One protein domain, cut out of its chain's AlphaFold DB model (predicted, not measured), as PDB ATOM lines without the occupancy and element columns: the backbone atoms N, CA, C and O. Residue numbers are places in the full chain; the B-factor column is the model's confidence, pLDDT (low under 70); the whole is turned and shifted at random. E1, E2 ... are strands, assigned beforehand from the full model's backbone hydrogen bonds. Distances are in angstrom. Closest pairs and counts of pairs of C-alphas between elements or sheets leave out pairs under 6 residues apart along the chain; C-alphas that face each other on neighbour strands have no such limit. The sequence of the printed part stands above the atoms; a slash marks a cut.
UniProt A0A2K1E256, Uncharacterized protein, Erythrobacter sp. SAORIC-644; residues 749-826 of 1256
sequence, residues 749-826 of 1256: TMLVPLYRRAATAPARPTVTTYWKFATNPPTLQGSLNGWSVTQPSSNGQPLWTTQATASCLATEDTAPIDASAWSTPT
ATOM      1  N   THR A 749      72.344   3.773 123.761       81.50
ATOM      2  CA  THR A 749      71.147   3.064 124.255       81.50
ATOM      3  C   THR A 749      69.852   3.758 123.825       81.50
ATOM      4  O   THR A 749      69.789   4.984 123.865       81.50
ATOM      5  N   MET A 750      68.809   3.001 123.465       81.69
ATOM      6  CA  MET A 750      67.466   3.515 123.135       81.69
ATOM      7  C   MET A 750      66.366   2.563 123.620       81.69
ATOM      8  O   MET A 750      66.471   1.353 123.436       81.69
ATOM      9  N   LEU A 751      65.278   3.104 124.179       88.31
ATOM     10  CA  LEU A 751      64.063   2.337 124.474       88.31
ATOM     11  C   LEU A 751      63.145   2.328 123.243       88.31
ATOM     12  O   LEU A 751      62.750   3.385 122.754       88.31
ATOM     13  N   VAL A 752      62.788   1.143 122.754       90.25
ATOM     14  CA  VAL A 752      61.995   0.948 121.534       90.25
ATOM     15  C   VAL A 752      60.589   0.458 121.893       90.25
ATOM     16  O   VAL A 752      60.463  -0.672 122.366       90.25
ATOM     17  N   PRO A 753      59.527   1.257 121.673       89.25
ATOM     18  CA  PRO A 753      58.146   0.816 121.841       89.25
ATOM     19  C   PRO A 753      57.548   0.257 120.539       89.25
ATOM     20  O   PRO A 753      57.816   0.740 119.440       89.25
ATOM     21  N   LEU A 754      56.672  -0.735 120.681       91.75
ATOM     22  CA  LEU A 754      55.864  -1.332 119.624       91.75
ATOM     23  C   LEU A 754      54.379  -1.293 119.990       91.75
ATOM     24  O   LEU A 754      54.014  -1.395 121.160       91.75
ATOM     25  N   TYR A 755      53.521  -1.199 118.974       91.38
ATOM     26  CA  TYR A 755      52.073  -1.049 119.090       91.38
ATOM     27  C   TYR A 755      51.323  -2.026 118.184       91.38
ATOM     28  O   TYR A 755      51.716  -2.264 117.039       91.38
ATOM     29  N   ARG A 756      50.208  -2.576 118.672       91.00
ATOM     30  CA  ARG A 756      49.330  -3.456 117.887       91.00
ATOM     31  C   ARG A 756      47.894  -3.381 118.389       91.00
ATOM     32  O   ARG A 756      47.660  -3.426 119.591       91.00
ATOM     33  N   ARG A 757      46.921  -3.307 117.477       88.75
ATOM     34  CA  ARG A 757      45.498  -3.434 117.830       88.75
ATOM     35  C   ARG A 757      45.066  -4.894 117.797       88.75
ATOM     36  O   ARG A 757      45.360  -5.594 116.828       88.75
ATOM     37  N   ALA A 758      44.411  -5.342 118.862       85.81
ATOM     38  CA  ALA A 758      43.920  -6.706 119.008       85.81
ATOM     39  C   ALA A 758      42.819  -6.777 120.075       85.81
ATOM     40  O   ALA A 758      42.872  -6.062 121.076       85.81
ATOM     41  N   ALA A 759      41.856  -7.684 119.895       84.31
ATOM     42  CA  ALA A 759      40.785  -7.929 120.861       84.31
ATOM     43  C   ALA A 759      41.296  -8.448 122.226       84.31
ATOM     44  O   ALA A 759      40.694  -8.153 123.254       84.31
ATOM     45  N   THR A 760      42.417  -9.178 122.249       84.81
ATOM     46  CA  THR A 760      43.098  -9.691 123.455       84.81
ATOM     47  C   THR A 760      44.604  -9.414 123.383       84.81
ATOM     48  O   THR A 760      45.114  -9.098 122.307       84.81
ATOM     49  N   ALA A 761      45.328  -9.561 124.500       86.12
ATOM     50  CA  ALA A 761      46.778  -9.341 124.561       86.12
ATOM     51  C   ALA A 761      47.526 -10.151 123.470       86.12
ATOM     52  O   ALA A 761      47.437 -11.383 123.474       86.12
ATOM     53  N   PRO A 762      48.243  -9.507 122.525       87.31
ATOM     54  CA  PRO A 762      48.967 -10.219 121.471       87.31
ATOM     55  C   PRO A 762      50.224 -10.926 122.002       87.31
ATOM     56  O   PRO A 762      50.753 -10.562 123.046       87.31
ATOM     57  N   ALA A 763      50.760 -11.900 121.259       85.50
ATOM     58  CA  ALA A 763      52.062 -12.503 121.570       85.50
ATOM     59  C   ALA A 763      53.223 -11.537 121.257       85.50
ATOM     60  O   ALA A 763      53.129 -10.741 120.320       85.50
ATOM     61  N   ARG A 764      54.325 -11.620 122.015       87.88
ATOM     62  CA  ARG A 764      55.549 -10.820 121.791       87.88
ATOM     63  C   ARG A 764      56.208 -11.161 120.437       87.88
ATOM     64  O   ARG A 764      55.908 -12.218 119.869       87.88
ATOM     65  N   PRO A 765      57.102 -10.306 119.906       88.25
ATOM     66  CA  PRO A 765      58.001 -10.700 118.822       88.25
ATOM     67  C   PRO A 765      58.769 -11.979 119.190       88.25
ATOM     68  O   PRO A 765      59.229 -12.128 120.318       88.25
ATOM     69  N   THR A 766      58.865 -12.922 118.256       81.31
ATOM     70  CA  THR A 766      59.396 -14.275 118.513       81.31
ATOM     71  C   THR A 766      60.808 -14.492 117.972       81.31
ATOM     72  O   THR A 766      61.358 -15.575 118.130       81.31
ATOM     73  N   VAL A 767      61.391 -13.481 117.326       80.75
ATOM     74  CA  VAL A 767      62.747 -13.508 116.762       80.75
ATOM     75  C   VAL A 767      63.515 -12.264 117.198       80.75
ATOM     76  O   VAL A 767      62.901 -11.238 117.495       80.75
ATOM     77  N   THR A 768      64.846 -12.348 117.230       88.00
ATOM     78  CA  THR A 768      65.708 -11.189 117.489       88.00
ATOM     79  C   THR A 768      65.492 -10.131 116.405       88.00
ATOM     80  O   THR A 768      65.526 -10.416 115.205       88.00
ATOM     81  N   THR A 769      65.234  -8.904 116.844       88.25
ATOM     82  CA  THR A 769      65.035  -7.713 116.006       88.25
ATOM     83  C   THR A 769      66.226  -6.773 116.157       88.25
ATOM     84  O   THR A 769      66.931  -6.854 117.153       88.25
ATOM     85  N   TYR A 770      66.459  -5.872 115.207       87.69
ATOM     86  CA  TYR A 770      67.647  -5.014 115.195       87.69
ATOM     87  C   TYR A 770      67.254  -3.542 115.089       87.69
ATOM     88  O   TYR A 770      66.571  -3.142 114.144       87.69
ATOM     89  N   TRP A 771      67.674  -2.734 116.060       87.38
ATOM     90  CA  TRP A 771      67.434  -1.294 116.085       87.38
ATOM     91  C   TRP A 771      68.616  -0.543 115.487       87.38
ATOM     92  O   TRP A 771      69.733  -0.676 115.982       87.38
ATOM     93  N   LYS A 772      68.385   0.267 114.449       85.25
ATOM     94  CA  LYS A 772      69.442   1.049 113.803       85.25
ATOM     95  C   LYS A 772      69.408   2.508 114.258       85.25
ATOM     96  O   LYS A 772      68.426   3.209 114.027       85.25
ATOM     97  N   PHE A 773      70.496   2.971 114.871       79.50
ATOM     98  CA  PHE A 773      70.650   4.335 115.387       79.50
ATOM     99  C   PHE A 773      70.961   5.369 114.292       79.50
ATOM    100  O   PHE A 773      70.634   6.538 114.461       79.50
ATOM    101  N   ALA A 774      71.585   4.959 113.181       68.81
ATOM    102  CA  ALA A 774      72.132   5.874 112.167       68.81
ATOM    103  C   ALA A 774      71.174   6.292 111.033       68.81
ATOM    104  O   ALA A 774      71.581   7.008 110.119       68.81
ATOM    105  N   THR A 775      69.915   5.852 111.034       61.66
ATOM    106  CA  THR A 775      68.911   6.299 110.051       61.66
ATOM    107  C   THR A 775      68.085   7.460 110.613       61.66
ATOM    108  O   THR A 775      67.763   7.473 111.796       61.66
ATOM    109  N   ASN A 776      67.739   8.450 109.778       53.28
ATOM    110  CA  ASN A 776      66.831   9.540 110.153       53.28
ATOM    111  C   ASN A 776      65.545   9.481 109.297       53.28
ATOM    112  O   ASN A 776      65.608   9.833 108.116       53.28
ATOM    113  N   PRO A 777      64.395   9.045 109.850       55.00
ATOM    114  CA  PRO A 777      64.203   8.573 111.226       55.00
ATOM    115  C   PRO A 777      64.734   7.136 111.454       55.00
ATOM    116  O   PRO A 777      64.870   6.377 110.489       55.00
ATOM    117  N   PRO A 778      65.036   6.752 112.713       62.00
ATOM    118  CA  PRO A 778      65.591   5.438 113.046       62.00
ATOM    119  C   PRO A 778      64.616   4.306 112.709       62.00
ATOM    120  O   PRO A 778      63.396   4.471 112.794       62.00
ATOM    121  N   THR A 779      65.144   3.145 112.309       76.25
ATOM    122  CA  THR A 779      64.343   2.017 111.801       76.25
ATOM    123  C   THR A 779      64.593   0.724 112.584       76.25
ATOM    124  O   THR A 779      65.733   0.376 112.892       76.25
ATOM    125  N   LEU A 780      63.512  -0.008 112.893       83.56
ATOM    126  CA  LEU A 780      63.563  -1.356 113.473       83.56
ATOM    127  C   LEU A 780      63.467  -2.399 112.351       83.56
ATOM    128  O   LEU A 780      62.544  -2.356 111.538       83.56
ATOM    129  N   GLN A 781      64.414  -3.334 112.314       81.31
ATOM    130  CA  GLN A 781      64.515  -4.388 111.305       81.31
ATOM    131  C   GLN A 781      64.221  -5.770 111.914       81.31
ATOM    132  O   GLN A 781      64.592  -6.049 113.053       81.31
ATOM    133  N   GLY A 782      63.566  -6.647 111.148       75.62
ATOM    134  CA  GLY A 782      63.194  -8.007 111.565       75.62
ATOM    135  C   GLY A 782      61.684  -8.266 111.515       75.62
ATOM    136  O   GLY A 782      60.885  -7.354 111.311       75.62
ATOM    137  N   SER A 783      61.275  -9.528 111.672       79.88
ATOM    138  CA  SER A 783      59.851  -9.890 111.680       79.88
ATOM    139  C   SER A 783      59.197  -9.472 112.997       79.88
ATOM    140  O   SER A 783      59.479 -10.037 114.051       79.88
ATOM    141  N   LEU A 784      58.292  -8.495 112.935       82.50
ATOM    142  CA  LEU A 784      57.649  -7.922 114.121       82.50
ATOM    143  C   LEU A 784      56.377  -8.664 114.549       82.50
ATOM    144  O   LEU A 784      55.656  -8.174 115.408       82.50
ATOM    145  N   ASN A 785      56.052  -9.822 113.962       82.56
ATOM    146  CA  ASN A 785      54.855 -10.607 114.310       82.56
ATOM    147  C   ASN A 785      53.555  -9.758 114.358       82.56
ATOM    148  O   ASN A 785      52.740  -9.877 115.274       82.56
ATOM    149  N   GLY A 786      53.389  -8.835 113.400       82.69
ATOM    150  CA  GLY A 786      52.238  -7.925 113.306       82.69
ATOM    151  C   GLY A 786      52.258  -6.713 114.250       82.69
ATOM    152  O   GLY A 786      51.273  -5.976 114.294       82.69
ATOM    153  N   TRP A 787      53.334  -6.503 115.011       88.88
ATOM    154  CA  TRP A 787      53.580  -5.276 115.770       88.88
ATOM    155  C   TRP A 787      54.140  -4.161 114.878       88.88
ATOM    156  O   TRP A 787      54.839  -4.426 113.904       88.88
ATOM    157  N   SER A 788      53.842  -2.909 115.223       85.31
ATOM    158  CA  SER A 788      54.268  -1.716 114.485       85.31
ATOM    159  C   SER A 788      55.014  -0.745 115.396       85.31
ATOM    160  O   SER A 788      54.634  -0.561 116.546       85.31
ATOM    161  N   VAL A 789      56.047  -0.082 114.877       83.38
ATOM    162  CA  VAL A 789      56.759   0.999 115.590       83.38
ATOM    163  C   VAL A 789      55.933   2.286 115.690       83.38
ATOM    164  O   VAL A 789      56.192   3.129 116.542       83.38
ATOM    165  N   THR A 790      54.904   2.433 114.855       84.38
ATOM    166  CA  THR A 790      53.936   3.534 114.913       84.38
ATOM    167  C   THR A 790      52.561   3.019 115.317       84.38
ATOM    168  O   THR A 790      52.165   1.906 114.959       84.38
ATOM    169  N   GLN A 791      51.812   3.833 116.058       87.50
ATOM    170  CA  GLN A 791      50.463   3.489 116.493       87.50
ATOM    171  C   GLN A 791      49.521   3.302 115.284       87.50
ATOM    172  O   GLN A 791      49.307   4.254 114.531       87.50
ATOM    173  N   PRO A 792      48.904   2.118 115.107       84.94
ATOM    174  CA  PRO A 792      47.946   1.897 114.030       84.94
ATOM    175  C   PRO A 792      46.665   2.727 114.209       84.94
ATOM    176  O   PRO A 792      46.166   2.898 115.334       84.94
ATOM    177  N   SER A 793      46.086   3.181 113.092       80.62
ATOM    178  CA  SER A 793      44.775   3.848 113.054       80.62
ATOM    179  C   SER A 793      43.689   2.997 113.725       80.62
ATOM    180  O   SER A 793      43.800   1.769 113.772       80.62
ATOM    181  N   SER A 794      42.647   3.629 114.284       77.50
ATOM    182  CA  SER A 794      41.568   2.882 114.954       77.50
ATOM    183  C   SER A 794      40.881   1.921 113.981       77.50
ATOM    184  O   SER A 794      40.563   2.284 112.852       77.50
ATOM    185  N   ASN A 795      40.685   0.682 114.427       76.50
ATOM    186  CA  ASN A 795      39.954  -0.368 113.717       76.50
ATOM    187  C   ASN A 795      38.814  -0.939 114.583       76.50
ATOM    188  O   ASN A 795      38.361  -2.058 114.354       76.50
ATOM    189  N   GLY A 796      38.405  -0.200 115.620       76.62
ATOM    190  CA  GLY A 796      37.408  -0.634 116.600       76.62
ATOM    191  C   GLY A 796      37.921  -1.615 117.662       76.62
ATOM    192  O   GLY A 796      37.151  -1.979 118.544       76.62
ATOM    193  N   GLN A 797      39.195  -2.036 117.624       83.50
ATOM    194  CA  GLN A 797      39.799  -2.902 118.649       83.50
ATOM    195  C   GLN A 797      40.723  -2.132 119.613       83.50
ATOM    196  O   GLN A 797      41.314  -1.113 119.218       83.50
ATOM    197  N   PRO A 798      40.908  -2.633 120.853       85.81
ATOM    198  CA  PRO A 798      41.828  -2.040 121.816       85.81
ATOM    199  C   PRO A 798      43.281  -2.035 121.314       85.81
ATOM    200  O   PRO A 798      43.718  -2.936 120.590       85.81
ATOM    201  N   LEU A 799      44.036  -1.002 121.685       91.50
ATOM    202  CA  LEU A 799      45.443  -0.838 121.318       91.50
ATOM    203  C   LEU A 799      46.355  -1.350 122.436       91.50
ATOM    204  O   LEU A 799      46.198  -0.930 123.576       91.50
ATOM    205  N   TRP A 800      47.332  -2.191 122.102       91.25
ATOM    206  CA  TRP A 800      48.328  -2.758 123.016       91.25
ATOM    207  C   TRP A 800      49.735  -2.232 122.712       91.25
ATOM    208  O   TRP A 800      50.019  -1.888 121.562       91.25
ATOM    209  N   THR A 801      50.624  -2.224 123.711       93.56
ATOM    210  CA  THR A 801      52.041  -1.855 123.574       93.56
ATOM    211  C   THR A 801      53.001  -2.834 124.262       93.56
ATOM    212  O   THR A 801      52.655  -3.449 125.271       93.56
ATOM    213  N   THR A 802      54.207  -2.993 123.711       91.62
ATOM    214  CA  THR A 802      55.359  -3.669 124.335       91.62
ATOM    215  C   THR A 802      56.646  -2.908 124.015       91.62
ATOM    216  O   THR A 802      56.739  -2.293 122.959       91.62
ATOM    217  N   GLN A 803      57.636  -2.933 124.908       92.62
ATOM    218  CA  GLN A 803      58.897  -2.201 124.766       92.62
ATOM    219  C   GLN A 803      60.131  -3.057 125.094       92.62
ATOM    220  O   GLN A 803      60.030  -4.008 125.871       92.62
ATOM    221  N   ALA A 804      61.284  -2.697 124.525       91.06
ATOM    222  CA  ALA A 804      62.595  -3.295 124.801       91.06
ATOM    223  C   ALA A 804      63.722  -2.253 124.681       91.06
ATOM    224  O   ALA A 804      63.555  -1.244 123.998       91.06
ATOM    225  N   THR A 805      64.872  -2.491 125.323       89.88
ATOM    226  CA  THR A 805      66.044  -1.599 125.216       89.88
ATOM    227  C   THR A 805      67.033  -2.141 124.191       89.88
ATOM    228  O   THR A 805      67.469  -3.283 124.296       89.88
ATOM    229  N   ALA A 806      67.394  -1.306 123.223       86.75
ATOM    230  CA  ALA A 806      68.489  -1.520 122.291       86.75
ATOM    231  C   ALA A 806      69.766  -0.879 122.842       86.75
ATOM    232  O   ALA A 806      69.751   0.305 123.184       86.75
ATOM    233  N   SER A 807      70.871  -1.623 122.887       85.25
ATOM    234  CA  SER A 807      72.189  -1.093 123.245       85.25
ATOM    235  C   SER A 807      73.292  -1.654 122.355       85.25
ATOM    236  O   SER A 807      73.326  -2.860 122.121       85.25
ATOM    237  N   CYS A 808      74.198  -0.796 121.897       80.12
ATOM    238  CA  CYS A 808      75.409  -1.174 121.164       80.12
ATOM    239  C   CYS A 808      76.555  -0.216 121.521       80.12
ATOM    240  O   CYS A 808      76.323   0.833 122.135       80.12
ATOM    241  N   LEU A 809      77.797  -0.563 121.187       75.94
ATOM    242  CA  LEU A 809      78.931   0.347 121.401       75.94
ATOM    243  C   LEU A 809      78.753   1.628 120.565       75.94
ATOM    244  O   LEU A 809      78.073   1.618 119.544       75.94
ATOM    245  N   ALA A 810      79.359   2.754 120.957       73.06
ATOM    246  CA  ALA A 810      79.235   4.012 120.206       73.06
ATOM    247  C   ALA A 810      79.856   3.968 118.800       73.06
ATOM    248  O   ALA A 810      79.578   4.857 117.990       73.06
ATOM    249  N   THR A 811      80.662   2.945 118.521       70.06
ATOM    250  CA  THR A 811      81.226   2.599 117.211       70.06
ATOM    251  C   THR A 811      80.292   1.731 116.364       70.06
ATOM    252  O   THR A 811      80.551   1.529 115.182       70.06
ATOM    253  N   GLU A 812      79.211   1.215 116.947       76.12
ATOM    254  CA  GLU A 812      78.209   0.392 116.283       76.12
ATOM    255  C   GLU A 812      76.930   1.207 116.060       76.12
ATOM    256  O   GLU A 812      76.491   1.979 116.914       76.12
ATOM    257  N   ASP A 813      76.297   1.014 114.904       78.31
ATOM    258  CA  ASP A 813      75.071   1.735 114.544       78.31
ATOM    259  C   ASP A 813      73.811   0.871 114.635       78.31
ATOM    260  O   ASP A 813      72.714   1.364 114.374       78.31
ATOM    261  N   THR A 814      73.940  -0.415 114.970       82.06
ATOM    262  CA  THR A 814      72.815  -1.356 115.046       82.06
ATOM    263  C   THR A 814      72.902  -2.176 116.324       82.06
ATOM    264  O   THR A 814      73.909  -2.830 116.566       82.06
ATOM    265  N   ALA A 815      71.833  -2.173 117.115       87.19
ATOM    266  CA  ALA A 815      71.735  -2.934 118.352       87.19
ATOM    267  C   ALA A 815      70.745  -4.098 118.208       87.19
ATOM    268  O   ALA A 815      69.592  -3.864 117.824       87.19
ATOM    269  N   PRO A 816      71.148  -5.340 118.531       88.19
ATOM    270  CA  PRO A 816      70.216  -6.452 118.625       88.19
ATOM    271  C   PRO A 816      69.283  -6.281 119.833       88.19
ATOM    272  O   PRO A 816      69.682  -5.823 120.901       88.19
ATOM    273  N   ILE A 817      68.027  -6.677 119.654       90.06
ATOM    274  CA  ILE A 817      67.017  -6.833 120.697       90.06
ATOM    275  C   ILE A 817      66.491  -8.261 120.590       90.06
ATOM    276  O   ILE A 817      65.755  -8.594 119.653       90.06
ATOM    277  N   ASP A 818      66.841  -9.098 121.559       88.12
ATOM    278  CA  ASP A 818      66.379 -10.480 121.599       88.12
ATOM    279  C   ASP A 818      64.873 -10.592 121.835       88.12
ATOM    280  O   ASP A 818      64.247  -9.758 122.491       88.12
ATOM    281  N   ALA A 819      64.277 -11.674 121.331       83.75
ATOM    282  CA  ALA A 819      62.843 -11.935 121.466       83.75
ATOM    283  C   ALA A 819      62.364 -11.914 122.935       83.75
ATOM    284  O   ALA A 819      61.259 -11.458 123.233       83.75
ATOM    285  N   SER A 820      63.210 -12.368 123.867       83.94
ATOM    286  CA  SER A 820      62.936 -12.373 125.309       83.94
ATOM    287  C   SER A 820      63.035 -10.992 125.967       83.94
ATOM    288  O   SER A 820      62.463 -10.806 127.043       83.94
ATOM    289  N   ALA A 821      63.709 -10.023 125.336       86.56
ATOM    290  CA  ALA A 821      63.932  -8.684 125.881       86.56
ATOM    291  C   ALA A 821      62.688  -7.780 125.801       86.56
ATOM    292  O   ALA A 821      62.598  -6.778 126.511       86.56
ATOM    293  N   TRP A 822      61.706  -8.137 124.968       90.50
ATOM    294  CA  TRP A 822      60.427  -7.436 124.875       90.50
ATOM    295  C   TRP A 822      59.596  -7.636 126.131       90.50
ATOM    296  O   TRP A 822      59.405  -8.764 126.557       90.50
ATOM    297  N   SER A 823      59.033  -6.573 126.698       91.44
ATOM    298  CA  SER A 823      58.139  -6.642 127.864       91.44
ATOM    299  C   SER A 823      56.825  -7.408 127.594       91.44
ATOM    300  O   SER A 823      56.430  -7.632 126.446       91.44
ATOM    301  N   THR A 824      56.092  -7.796 128.645       90.12
ATOM    302  CA  THR A 824      54.700  -8.276 128.507       90.12
ATOM    303  C   THR A 824      53.832  -7.207 127.832       90.12
ATOM    304  O   THR A 824      53.833  -6.076 128.312       90.12
ATOM    305  N   PRO A 825      53.055  -7.541 126.785       91.62
ATOM    306  CA  PRO A 825      52.117  -6.605 126.173       91.62
ATOM    307  C   PRO A 825      51.090  -6.049 127.163       91.62
ATOM    308  O   PRO A 825      50.460  -6.807 127.899       91.62
ATOM    309  N   THR A 826      50.905  -4.731 127.156       91.50
ATOM    310  CA  THR A 826      49.981  -3.997 128.038       91.50
ATOM    311  C   THR A 826      48.965  -3.199 127.225       91.50
ATOM    312  O   THR A 826      49.253  -2.784 126.103       91.50
TER     313      THR A 826
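This is residues 749 to 826 of the 1256 residues of an uncharacterized protein of Erythrobacter sp. SAORIC-644 (UniProt A0A2K1E256). With little regular structure, this domain is a long two-stranded ribbon, E1 and E4, crossed toward one end by a small sheet, E3, E2 and E5, as a sandwich only partly face to face, with long loops. The printed part has 78 residues, 31 in five named strands, E1 to E5 in chain order: all strand. Both sheets, E3 - E2 - E5 and E1 - E4, are antiparallel. The whole is compact, with a radius of gyration of the C-alphas of 12.8 A, and spans 44 by 26 by 17 A.

Find C-alpha 749 at (71.147, 3.064, 124.255); E1 runs from there to 757, 27.2 A. Next come E2, residues 769 to 772, E3, 779 to 781, and E4, 799 to 809, 33.5 A. E5, 814 to 817, ends at (67.017, -6.833, 120.697).

Within hydrogen-bond range are N 750 of E1 and O 806 of E4, 2.9 A, N 771 of E2 and O 815 of E5, 2.8 A, and, in the hairpin E2 and E3, N 770 and O 781, 2.9 A. Between the sheets, strands stand at 61 degrees; Cys 808 and Ala 815 are the closest C-alphas of E4 and E5, 5.0 A.

The farthest C-alphas, Gly 796 and Thr 811, are 43.9 A apart. The printed part has no cut; links E1 to E2 and E3 to E4 are long. Residues 774 to 778 have pLDDT under 70.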